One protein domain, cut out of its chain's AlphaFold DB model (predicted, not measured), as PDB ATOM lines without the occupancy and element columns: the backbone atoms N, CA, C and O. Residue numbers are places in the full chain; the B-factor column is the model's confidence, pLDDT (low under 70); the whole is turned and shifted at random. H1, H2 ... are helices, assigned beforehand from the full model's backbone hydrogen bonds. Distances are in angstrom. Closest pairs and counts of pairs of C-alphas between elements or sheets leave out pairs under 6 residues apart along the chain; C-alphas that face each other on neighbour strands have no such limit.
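AT A GLANCE: This is residues 321 to 384 of the 850 residues of an uncharacterized protein of Planctomycetia bacterium (UniProt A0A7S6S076). Two pairs of helices make this domain: H4 crosses the middle of H1 as an X, and the chain turns back from H2 into H3 to make the other pair. The 64 printed residues, with H1, H2, H3 and H4 in chain order, are all helix in class, compact with a radius of gyration of the C-alphas of 10.9 A, and span 29 by 24 by 17 A.

HOW THE PARTS SIT: Start at H1, residues 329 to 341: it touches H4, residues 373 to 382, at Ala 336 and Val 377, closest C-alphas 4.8 A, a steep tilt of 63 degrees, opposite ways. H2, residues 346 to 357, touches H3, residues 359 to 370, with 352 to 356 alone; the closest C-alphas, Arg 352 and Ala 369, are 5.4 A apart. H1 and H3 are apart. Every O i to N i+4 pair is within hydrogen-bond range in H1, H2 and H4, but 4 of 8 in H3.

IN THESE COORDINATES: Find C-alpha 329 at (44.362, 38.314, -32.829); H1 runs 18.4 A from there. H2 runs 16.4 A, H3 12.7 A, and H4 13.7 A to C-alpha 382 at (54.037, 32.394, -24.051).

THE WHOLE: The printed part has no cut, the three links are tight, and no printed residue is under 70 in pLDDT.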
ATOM      1  N   PRO A 321      30.541  35.708 -35.133       82.81
ATOM      2  CA  PRO A 321      31.746  34.970 -35.489       82.81
ATOM      3  C   PRO A 321      33.030  35.775 -35.258       82.81
ATOM      4  O   PRO A 321      34.093  35.173 -35.127       82.81
ATOM      5  N   SER A 322      32.941  37.107 -35.144       86.69
ATOM      6  CA  SER A 322      34.079  37.973 -34.814       86.69
ATOM      7  C   SER A 322      34.599  37.834 -33.379       86.69
ATOM      8  O   SER A 322      35.723  38.244 -33.088       86.69
ATOM      9  N   LEU A 323      33.806  37.235 -32.484       88.75
ATOM     10  CA  LEU A 323      34.175  36.967 -31.091       88.75
ATOM     11  C   LEU A 323      34.809  35.583 -30.891       88.75
ATOM     12  O   LEU A 323      35.155  35.231 -29.762       88.75
ATOM     13  N   LEU A 324      34.920  34.781 -31.952       89.88
ATOM     14  CA  LEU A 324      35.382  33.402 -31.862       89.88
ATOM     15  C   LEU A 324      36.918  33.302 -31.912       89.88
ATOM     16  O   LEU A 324      37.549  34.052 -32.662       89.88
ATOM     17  N   PRO A 325      37.516  32.339 -31.181       90.88
ATOM     18  CA  PRO A 325      38.955  32.119 -31.167       90.88
ATOM     19  C   PRO A 325      39.554  31.949 -32.570       90.88
ATOM     20  O   PRO A 325      39.047  31.172 -33.380       90.88
ATOM     21  N   GLY A 326      40.647  32.647 -32.860       90.12
ATOM     22  CA  GLY A 326      41.332  32.648 -34.152       90.12
ATOM     23  C   GLY A 326      40.731  33.584 -35.196       90.12
ATOM     24  O   GLY A 326      41.290  33.691 -36.287       90.12
ATOM     25  N   TYR A 327      39.605  34.257 -34.924       92.56
ATOM     26  CA  TYR A 327      39.033  35.206 -35.882       92.56
ATOM     27  C   TYR A 327      39.858  36.501 -35.959       92.56
ATOM     28  O   TYR A 327      40.204  36.956 -37.051       92.56
ATOM     29  N   ASP A 328      40.200  37.081 -34.810       94.50
ATOM     30  CA  ASP A 328      41.001  38.300 -34.685       94.50
ATOM     31  C   ASP A 328      42.001  38.151 -33.533       94.50
ATOM     32  O   ASP A 328      41.633  37.772 -32.419       94.50
ATOM     33  N   THR A 329      43.266  38.482 -33.793       95.94
ATOM     34  CA  THR A 329      44.362  38.314 -32.829       95.94
ATOM     35  C   THR A 329      44.146  39.134 -31.557       95.94
ATOM     36  O   THR A 329      44.471  38.675 -30.467       95.94
ATOM     37  N   PHE A 330      43.559  40.332 -31.643       96.88
ATOM     38  CA  PHE A 330      43.276  41.141 -30.457       96.88
ATOM     39  C   PHE A 330      42.106  40.574 -29.643       96.88
ATOM     40  O   PHE A 330      42.163  40.586 -28.409       96.88
ATOM     41  N   THR A 331      41.078  40.027 -30.297       95.44
ATOM     42  CA  THR A 331      40.046  39.222 -29.625       95.44
ATOM     43  C   THR A 331      40.679  38.043 -28.884       95.44
ATOM     44  O   THR A 331      40.422  37.896 -27.689       95.44
ATOM     45  N   ASP A 332      41.577  37.284 -29.517       95.19
ATOM     46  CA  ASP A 332      42.266  36.141 -28.897       95.19
ATOM     47  C   ASP A 332      43.130  36.539 -27.696       95.19
ATOM     48  O   ASP A 332      43.126  35.866 -26.665       95.19
ATOM     49  N   MET A 333      43.834  37.670 -27.781       96.44
ATOM     50  CA  MET A 333      44.609  38.221 -26.665       96.44
ATOM     51  C   MET A 333      43.707  38.588 -25.481       96.44
ATOM     52  O   MET A 333      43.998  38.232 -24.339       96.44
ATOM     53  N   ARG A 334      42.578  39.262 -25.736       96.19
ATOM     54  CA  ARG A 334      41.588  39.586 -24.694       96.19
ATOM     55  C   ARG A 334      40.986  38.327 -24.073       96.19
ATOM     56  O   ARG A 334      40.748  38.297 -22.867       96.19
ATOM     57  N   LEU A 335      40.756  37.302 -24.890       95.44
ATOM     58  CA  LEU A 335      40.249  35.998 -24.481       95.44
ATOM     59  C   LEU A 335      41.236  35.282 -23.552       95.44
ATOM     60  O   LEU A 335      40.855  34.816 -22.479       95.44
ATOM     61  N   ALA A 336      42.515  35.260 -23.930       96.12
ATOM     62  CA  ALA A 336      43.587  34.659 -23.148       96.12
ATOM     63  C   ALA A 336      43.766  35.364 -21.799       96.12
ATOM     64  O   ALA A 336      43.952  34.701 -20.787       96.12
ATOM     65  N   LEU A 337      43.640  36.692 -21.751       95.50
ATOM     66  CA  LEU A 337      43.711  37.453 -20.500       95.50
ATOM     67  C   LEU A 337      42.495  37.246 -19.592       95.50
ATOM     68  O   LEU A 337      42.639  37.211 -18.372       95.50
ATOM     69  N   ALA A 338      41.303  37.074 -20.170       95.44
ATOM     70  CA  ALA A 338      40.116  36.708 -19.405       95.44
ATOM     71  C   ALA A 338      40.260  35.310 -18.775       95.44
ATOM     72  O   ALA A 338      39.869  35.123 -17.626       95.44
ATOM     73  N   LEU A 339      40.870  34.362 -19.493       95.56
ATOM     74  CA  LEU A 339      41.161  33.006 -19.009       95.56
ATOM     75  C   LEU A 339      42.357  32.932 -18.043       95.56
ATOM     76  O   LEU A 339      42.352  32.105 -17.141       95.56
ATOM     77  N   ASP A 340      43.359  33.798 -18.191       94.81
ATOM     78  CA  ASP A 340      44.455  33.979 -17.223       94.81
ATOM     79  C   ASP A 340      43.910  34.482 -15.870       94.81
ATOM     80  O   ASP A 340      44.360  34.060 -14.806       94.81
ATOM     81  N   ALA A 341      42.887  35.346 -15.906       94.38
ATOM     82  CA  ALA A 341      42.199  35.845 -14.716       94.38
ATOM     83  C   ALA A 341      41.170  34.859 -14.122       94.38
ATOM     84  O   ALA A 341      41.005  34.826 -12.902       94.38
ATOM     85  N   ASP A 342      40.478  34.074 -14.956       96.19
ATOM     86  CA  ASP A 342      39.538  33.018 -14.547       96.19
ATOM     87  C   ASP A 342      39.706  31.751 -15.415       96.19
ATOM     88  O   ASP A 342      39.010  31.579 -16.422       96.19
ATOM     89  N   PRO A 343      40.596  30.818 -15.024       94.75
ATOM     90  CA  PRO A 343      40.818  29.577 -15.773       94.75
ATOM     91  C   PRO A 343      39.610  28.627 -15.803       94.75
ATOM     92  O   PRO A 343      39.581  27.706 -16.619       94.75
ATOM     93  N   GLY A 344      38.634  28.827 -14.903       93.69
ATOM     94  CA  GLY A 344      37.398  28.042 -14.783       93.69
ATOM     95  C   GLY A 344      36.184  28.694 -15.452       93.69
ATOM     96  O   GLY A 344      35.040  28.328 -15.160       93.69
ATOM     97  N   ALA A 345      36.421  29.681 -16.316       94.44
ATOM     98  CA  ALA A 345      35.395  30.470 -16.971       94.44
ATOM     99  C   ALA A 345      34.493  29.642 -17.907       94.44
ATOM    100  O   ALA A 345      34.798  29.430 -19.082       94.44
ATOM    101  N   ARG A 346      33.310  29.263 -17.407       94.56
ATOM    102  CA  ARG A 346      32.306  28.455 -18.134       94.56
ATOM    103  C   ARG A 346      31.949  28.970 -19.530       94.56
ATOM    104  O   ARG A 346      31.669  28.165 -20.407       94.56
ATOM    105  N   TRP A 347      31.997  30.286 -19.756       93.31
ATOM    106  CA  TRP A 347      31.689  30.868 -21.067       93.31
ATOM    107  C   TRP A 347      32.630  30.356 -22.174       93.31
ATOM    108  O   TRP A 347      32.230  30.314 -23.336       93.31
ATOM    109  N   PHE A 348      33.857  29.938 -21.837       93.06
ATOM    110  CA  PHE A 348      34.800  29.364 -22.798       93.06
ATOM    111  C   PHE A 348      34.433  27.920 -23.159       93.06
ATOM    112  O   PHE A 348      34.491  27.552 -24.331       93.06
ATOM    113  N   ASP A 349      33.969  27.128 -22.190       91.06
ATOM    114  CA  ASP A 349      33.451  25.776 -22.431       91.06
ATOM    115  C   ASP A 349      32.131  25.807 -23.218       91.06
ATOM    116  O   ASP A 349      31.958  25.038 -24.168       91.06
ATOM    117  N   ASP A 350      31.231  26.742 -22.894       91.31
ATOM    118  CA  ASP A 350      29.988  26.985 -23.639       91.31
ATOM    119  C   ASP A 350      30.288  27.369 -25.102       91.31
ATOM    120  O   ASP A 350      29.638  26.891 -26.037       91.31
ATOM    121  N   MET A 351      31.319  28.191 -25.326       90.94
ATOM    122  CA  MET A 351      31.781  28.586 -26.658       90.94
ATOM    123  C   MET A 351      32.467  27.439 -27.416       90.94
ATOM    124  O   MET A 351      32.158  27.230 -28.589       90.94
ATOM    125  N   ARG A 352      33.341  26.648 -26.774       89.75
ATOM    126  CA  ARG A 352      33.933  25.432 -27.372       89.75
ATOM    127  C   ARG A 352      32.858  24.420 -27.758       89.75
ATOM    128  O   ARG A 352      32.958  23.800 -28.814       89.75
ATOM    129  N   THR A 353      31.822  24.276 -26.934       89.81
ATOM    130  CA  THR A 353      30.665  23.416 -27.220       89.81
ATOM    131  C   THR A 353      29.888  23.954 -28.421       89.81
ATOM    132  O   THR A 353      29.702  23.235 -29.397       89.81
ATOM    133  N   SER A 354      29.576  25.253 -28.430       87.19
ATOM    134  CA  SER A 354      28.895  25.923 -29.551       87.19
ATOM    135  C   SER A 354      29.665  25.832 -30.879       87.19
ATOM    136  O   SER A 354      29.055  25.725 -31.941       87.19
ATOM    137  N   LEU A 355      31.003  25.854 -30.834       88.25
ATOM    138  CA  LEU A 355      31.863  25.614 -31.995       88.25
ATOM    139  C   LEU A 355      31.760  24.165 -32.484       88.25
ATOM    140  O   LEU A 355      31.570  23.947 -33.677       88.25
ATOM    141  N   ARG A 356      31.840  23.173 -31.586       86.44
ATOM    142  CA  ARG A 356      31.694  21.745 -31.938       86.44
ATOM    143  C   ARG A 356      30.327  21.444 -32.558       86.44
ATOM    144  O   ARG A 356      30.259  20.682 -33.520       86.44
ATOM    145  N   ASP A 357      29.277  22.089 -32.059       89.38
ATOM    146  CA  ASP A 357      27.905  21.943 -32.554       89.38
ATOM    147  C   ASP A 357      27.669  22.649 -33.908       89.38
ATOM    148  O   ASP A 357      26.692  22.352 -34.599       89.38
ATOM    149  N   ASN A 358      28.567  23.551 -34.330       87.38
ATOM    150  CA  ASN A 358      28.497  24.261 -35.608       87.38
ATOM    151  C   ASN A 358      29.711  23.946 -36.514       87.38
ATOM    152  O   ASN A 358      30.625  24.768 -36.658       87.38
ATOM    153  N   PRO A 359      29.724  22.777 -37.188       80.75
ATOM    154  CA  PRO A 359      30.886  22.296 -37.940       80.75
ATOM    155  C   PRO A 359      31.304  23.201 -39.109       80.75
ATOM    156  O   PRO A 359      32.465  23.176 -39.511       80.75
ATOM    157  N   ALA A 360      30.393  24.024 -39.642       82.75
ATOM    158  CA  ALA A 360      30.703  24.978 -40.708       82.75
ATOM    159  C   ALA A 360      31.649  26.097 -40.237       82.75
ATOM    160  O   ALA A 360      32.507  26.536 -40.998       82.75
ATOM    161  N   VAL A 361      31.512  26.523 -38.979       78.62
ATOM    162  CA  VAL A 361      32.407  27.497 -38.337       78.62
ATOM    163  C   VAL A 361      33.640  26.785 -37.778       78.62
ATOM    164  O   VAL A 361      34.767  27.239 -37.977       78.62
ATOM    165  N   ALA A 362      33.448  25.601 -37.180       74.81
ATOM    166  CA  ALA A 362      34.541  24.781 -36.667       74.81
ATOM    167  C   ALA A 362      35.598  24.457 -37.729       74.81
ATOM    168  O   ALA A 362      36.771  24.420 -37.395       74.81
ATOM    169  N   ALA A 363      35.230  24.262 -39.001       77.56
ATOM    170  CA  ALA A 363      36.177  23.927 -40.070       77.56
ATOM    171  C   ALA A 363      37.367  24.901 -40.200       77.56
ATOM    172  O   ALA A 363      38.450  24.476 -40.593       77.56
ATOM    173  N   GLN A 364      37.190  26.182 -39.849       71.12
ATOM    174  CA  GLN A 364      38.256  27.196 -39.879       71.12
ATOM    175  C   GLN A 364      38.971  27.374 -38.527       71.12
ATOM    176  O   GLN A 364      40.074  27.906 -38.487       71.12
ATOM    177  N   GLN A 365      38.361  26.927 -37.425       82.50
ATOM    178  CA  GLN A 365      38.810  27.175 -36.043       82.50
ATOM    179  C   GLN A 365      39.064  25.877 -35.251       82.50
ATOM    180  O   GLN A 365      39.231  25.898 -34.032       82.50
ATOM    181  N   LEU A 366      39.094  24.729 -35.937       77.12
ATOM    182  CA  LEU A 366      39.043  23.390 -35.340       77.12
ATOM    183  C   LEU A 366      40.253  23.097 -34.451       77.12
ATOM    184  O   LEU A 366      40.102  22.481 -33.399       77.12
ATOM    185  N   GLU A 367      41.428  23.598 -34.836       82.50
ATOM    186  CA  GLU A 367      42.651  23.527 -34.035       82.50
ATOM    187  C   GLU A 367      42.470  24.218 -32.674       82.50
ATOM    188  O   GLU A 367      42.844  23.665 -31.643       82.50
ATOM    189  N   ILE A 368      41.836  25.395 -32.644       81.00
ATOM    190  CA  ILE A 368      41.674  26.188 -31.420       81.00
ATOM    191  C   ILE A 368      40.505  25.670 -30.572       81.00
ATOM    192  O   ILE A 368      40.617  25.609 -29.351       81.00
ATOM    193  N   ALA A 369      39.416  25.205 -31.193       79.25
ATOM    194  CA  ALA A 369      38.290  24.578 -30.493       79.25
ATOM    195  C   ALA A 369      38.683  23.282 -29.741       79.25
ATOM    196  O   ALA A 369      38.009  22.875 -28.783       79.25
ATOM    197  N   GLN A 370      39.767  22.627 -30.173       86.25
ATOM    198  CA  GLN A 370      40.344  21.463 -29.502       86.25
ATOM    199  C   GLN A 370      41.193  21.834 -28.278       86.25
ATOM    200  O   GLN A 370      41.131  21.095 -27.299       86.25
ATOM    201  N   LEU A 371      41.903  22.970 -28.276       88.75
ATOM    202  CA  LEU A 371      42.742  23.391 -27.142       88.75
ATOM    203  C   LEU A 371      41.929  23.517 -25.845       88.75
ATOM    204  O   LEU A 371      40.813  24.040 -25.847       88.75
ATOM    205  N   GLU A 372      42.500  23.061 -24.731       93.19
ATOM    206  CA  GLU A 372      41.985  23.376 -23.398       93.19
ATOM    207  C   GLU A 372      42.290  24.838 -23.031       93.19
ATOM    208  O   GLU A 372      43.183  25.460 -23.610       93.19
ATOM    209  N   SER A 373      41.569  25.406 -22.057       92.50
ATOM    210  CA  SER A 373      41.743  26.815 -21.658       92.50
ATOM    211  C   SER A 373      43.188  27.138 -21.263       92.50
ATOM    212  O   SER A 373      43.749  28.134 -21.719       92.50
ATOM    213  N   ALA A 374      43.823  26.256 -20.488       93.75
ATOM    214  CA  ALA A 374      45.221  26.385 -20.084       93.75
ATOM    215  C   ALA A 374      46.200  26.336 -21.274       93.75
ATOM    216  O   ALA A 374      47.165  27.104 -21.303       93.75
ATOM    217  N   ASP A 375      45.942  25.486 -22.273       94.25
ATOM    218  CA  ASP A 375      46.781  25.377 -23.473       94.25
ATOM    219  C   ASP A 375      46.609  26.595 -24.382       94.25
ATOM    220  O   ASP A 375      47.592  27.110 -24.912       94.25
ATOM    221  N   PHE A 376      45.381  27.106 -24.514       94.25
ATOM    222  CA  PHE A 376      45.096  28.341 -25.238       94.25
ATOM    223  C   PHE A 376      45.792  29.551 -24.597       94.25
ATOM    224  O   PHE A 376      46.483  30.294 -25.294       94.25
ATOM    225  N   VAL A 377      45.697  29.720 -23.271       95.38
ATOM    226  CA  VAL A 377      46.419  30.781 -22.543       95.38
ATOM    227  C   VAL A 377      47.929  30.606 -22.684       95.38
ATOM    228  O   VAL A 377      48.625  31.565 -23.010       95.38
ATOM    229  N   SER A 378      48.452  29.389 -22.502       94.25
ATOM    230  CA  SER A 378      49.885  29.114 -22.657       94.25
ATOM    231  C   SER A 378      50.367  29.428 -24.077       94.25
ATOM    232  O   SER A 378      51.421  30.042 -24.229       94.25
ATOM    233  N   ARG A 379      49.594  29.079 -25.113       94.12
ATOM    234  CA  ARG A 379      49.883  29.431 -26.509       94.12
ATOM    235  C   ARG A 379      49.885  30.943 -26.704       94.12
ATOM    236  O   ARG A 379      50.888  31.469 -27.161       94.12
ATOM    237  N   MET A 380      48.812  31.638 -26.337       94.75
ATOM    238  CA  MET A 380      48.684  33.075 -26.603       94.75
ATOM    239  C   MET A 380      49.680  33.927 -25.811       94.75
ATOM    240  O   MET A 380      50.239  34.860 -26.366       94.75
ATOM    241  N   VAL A 381      49.916  33.620 -24.531       94.12
ATOM    242  CA  VAL A 381      50.777  34.438 -23.659       94.12
ATOM    243  C   VAL A 381      52.262  34.108 -23.845       94.12
ATOM    244  O   VAL A 381      53.093  35.016 -23.825       94.12
ATOM    245  N   ARG A 382      52.623  32.824 -24.018       93.19
ATOM    246  CA  ARG A 382      54.037  32.394 -24.051       93.19
ATOM    247  C   ARG A 382      54.610  32.223 -25.453       93.19
ATOM    248  O   ARG A 382      55.819  32.394 -25.606       93.19
ATOM    249  N   ALA A 383      53.807  31.858 -26.456       95.19
ATOM    250  CA  ALA A 383      54.328  31.787 -27.818       95.19
ATOM    251  C   ALA A 383      54.572  33.215 -28.335       95.19
ATOM    252  O   ALA A 383      53.720  34.084 -28.148       95.19
ATOM    253  N   PRO A 384      55.720  33.485 -28.975       95.88
ATOM    254  CA  PRO A 384      56.005  34.811 -29.496       95.88
ATOM    255  C   PRO A 384      55.078  35.101 -30.686       95.88
ATOM    256  O   PRO A 384      54.976  34.306 -31.624       95.88
TER     257      PRO A 384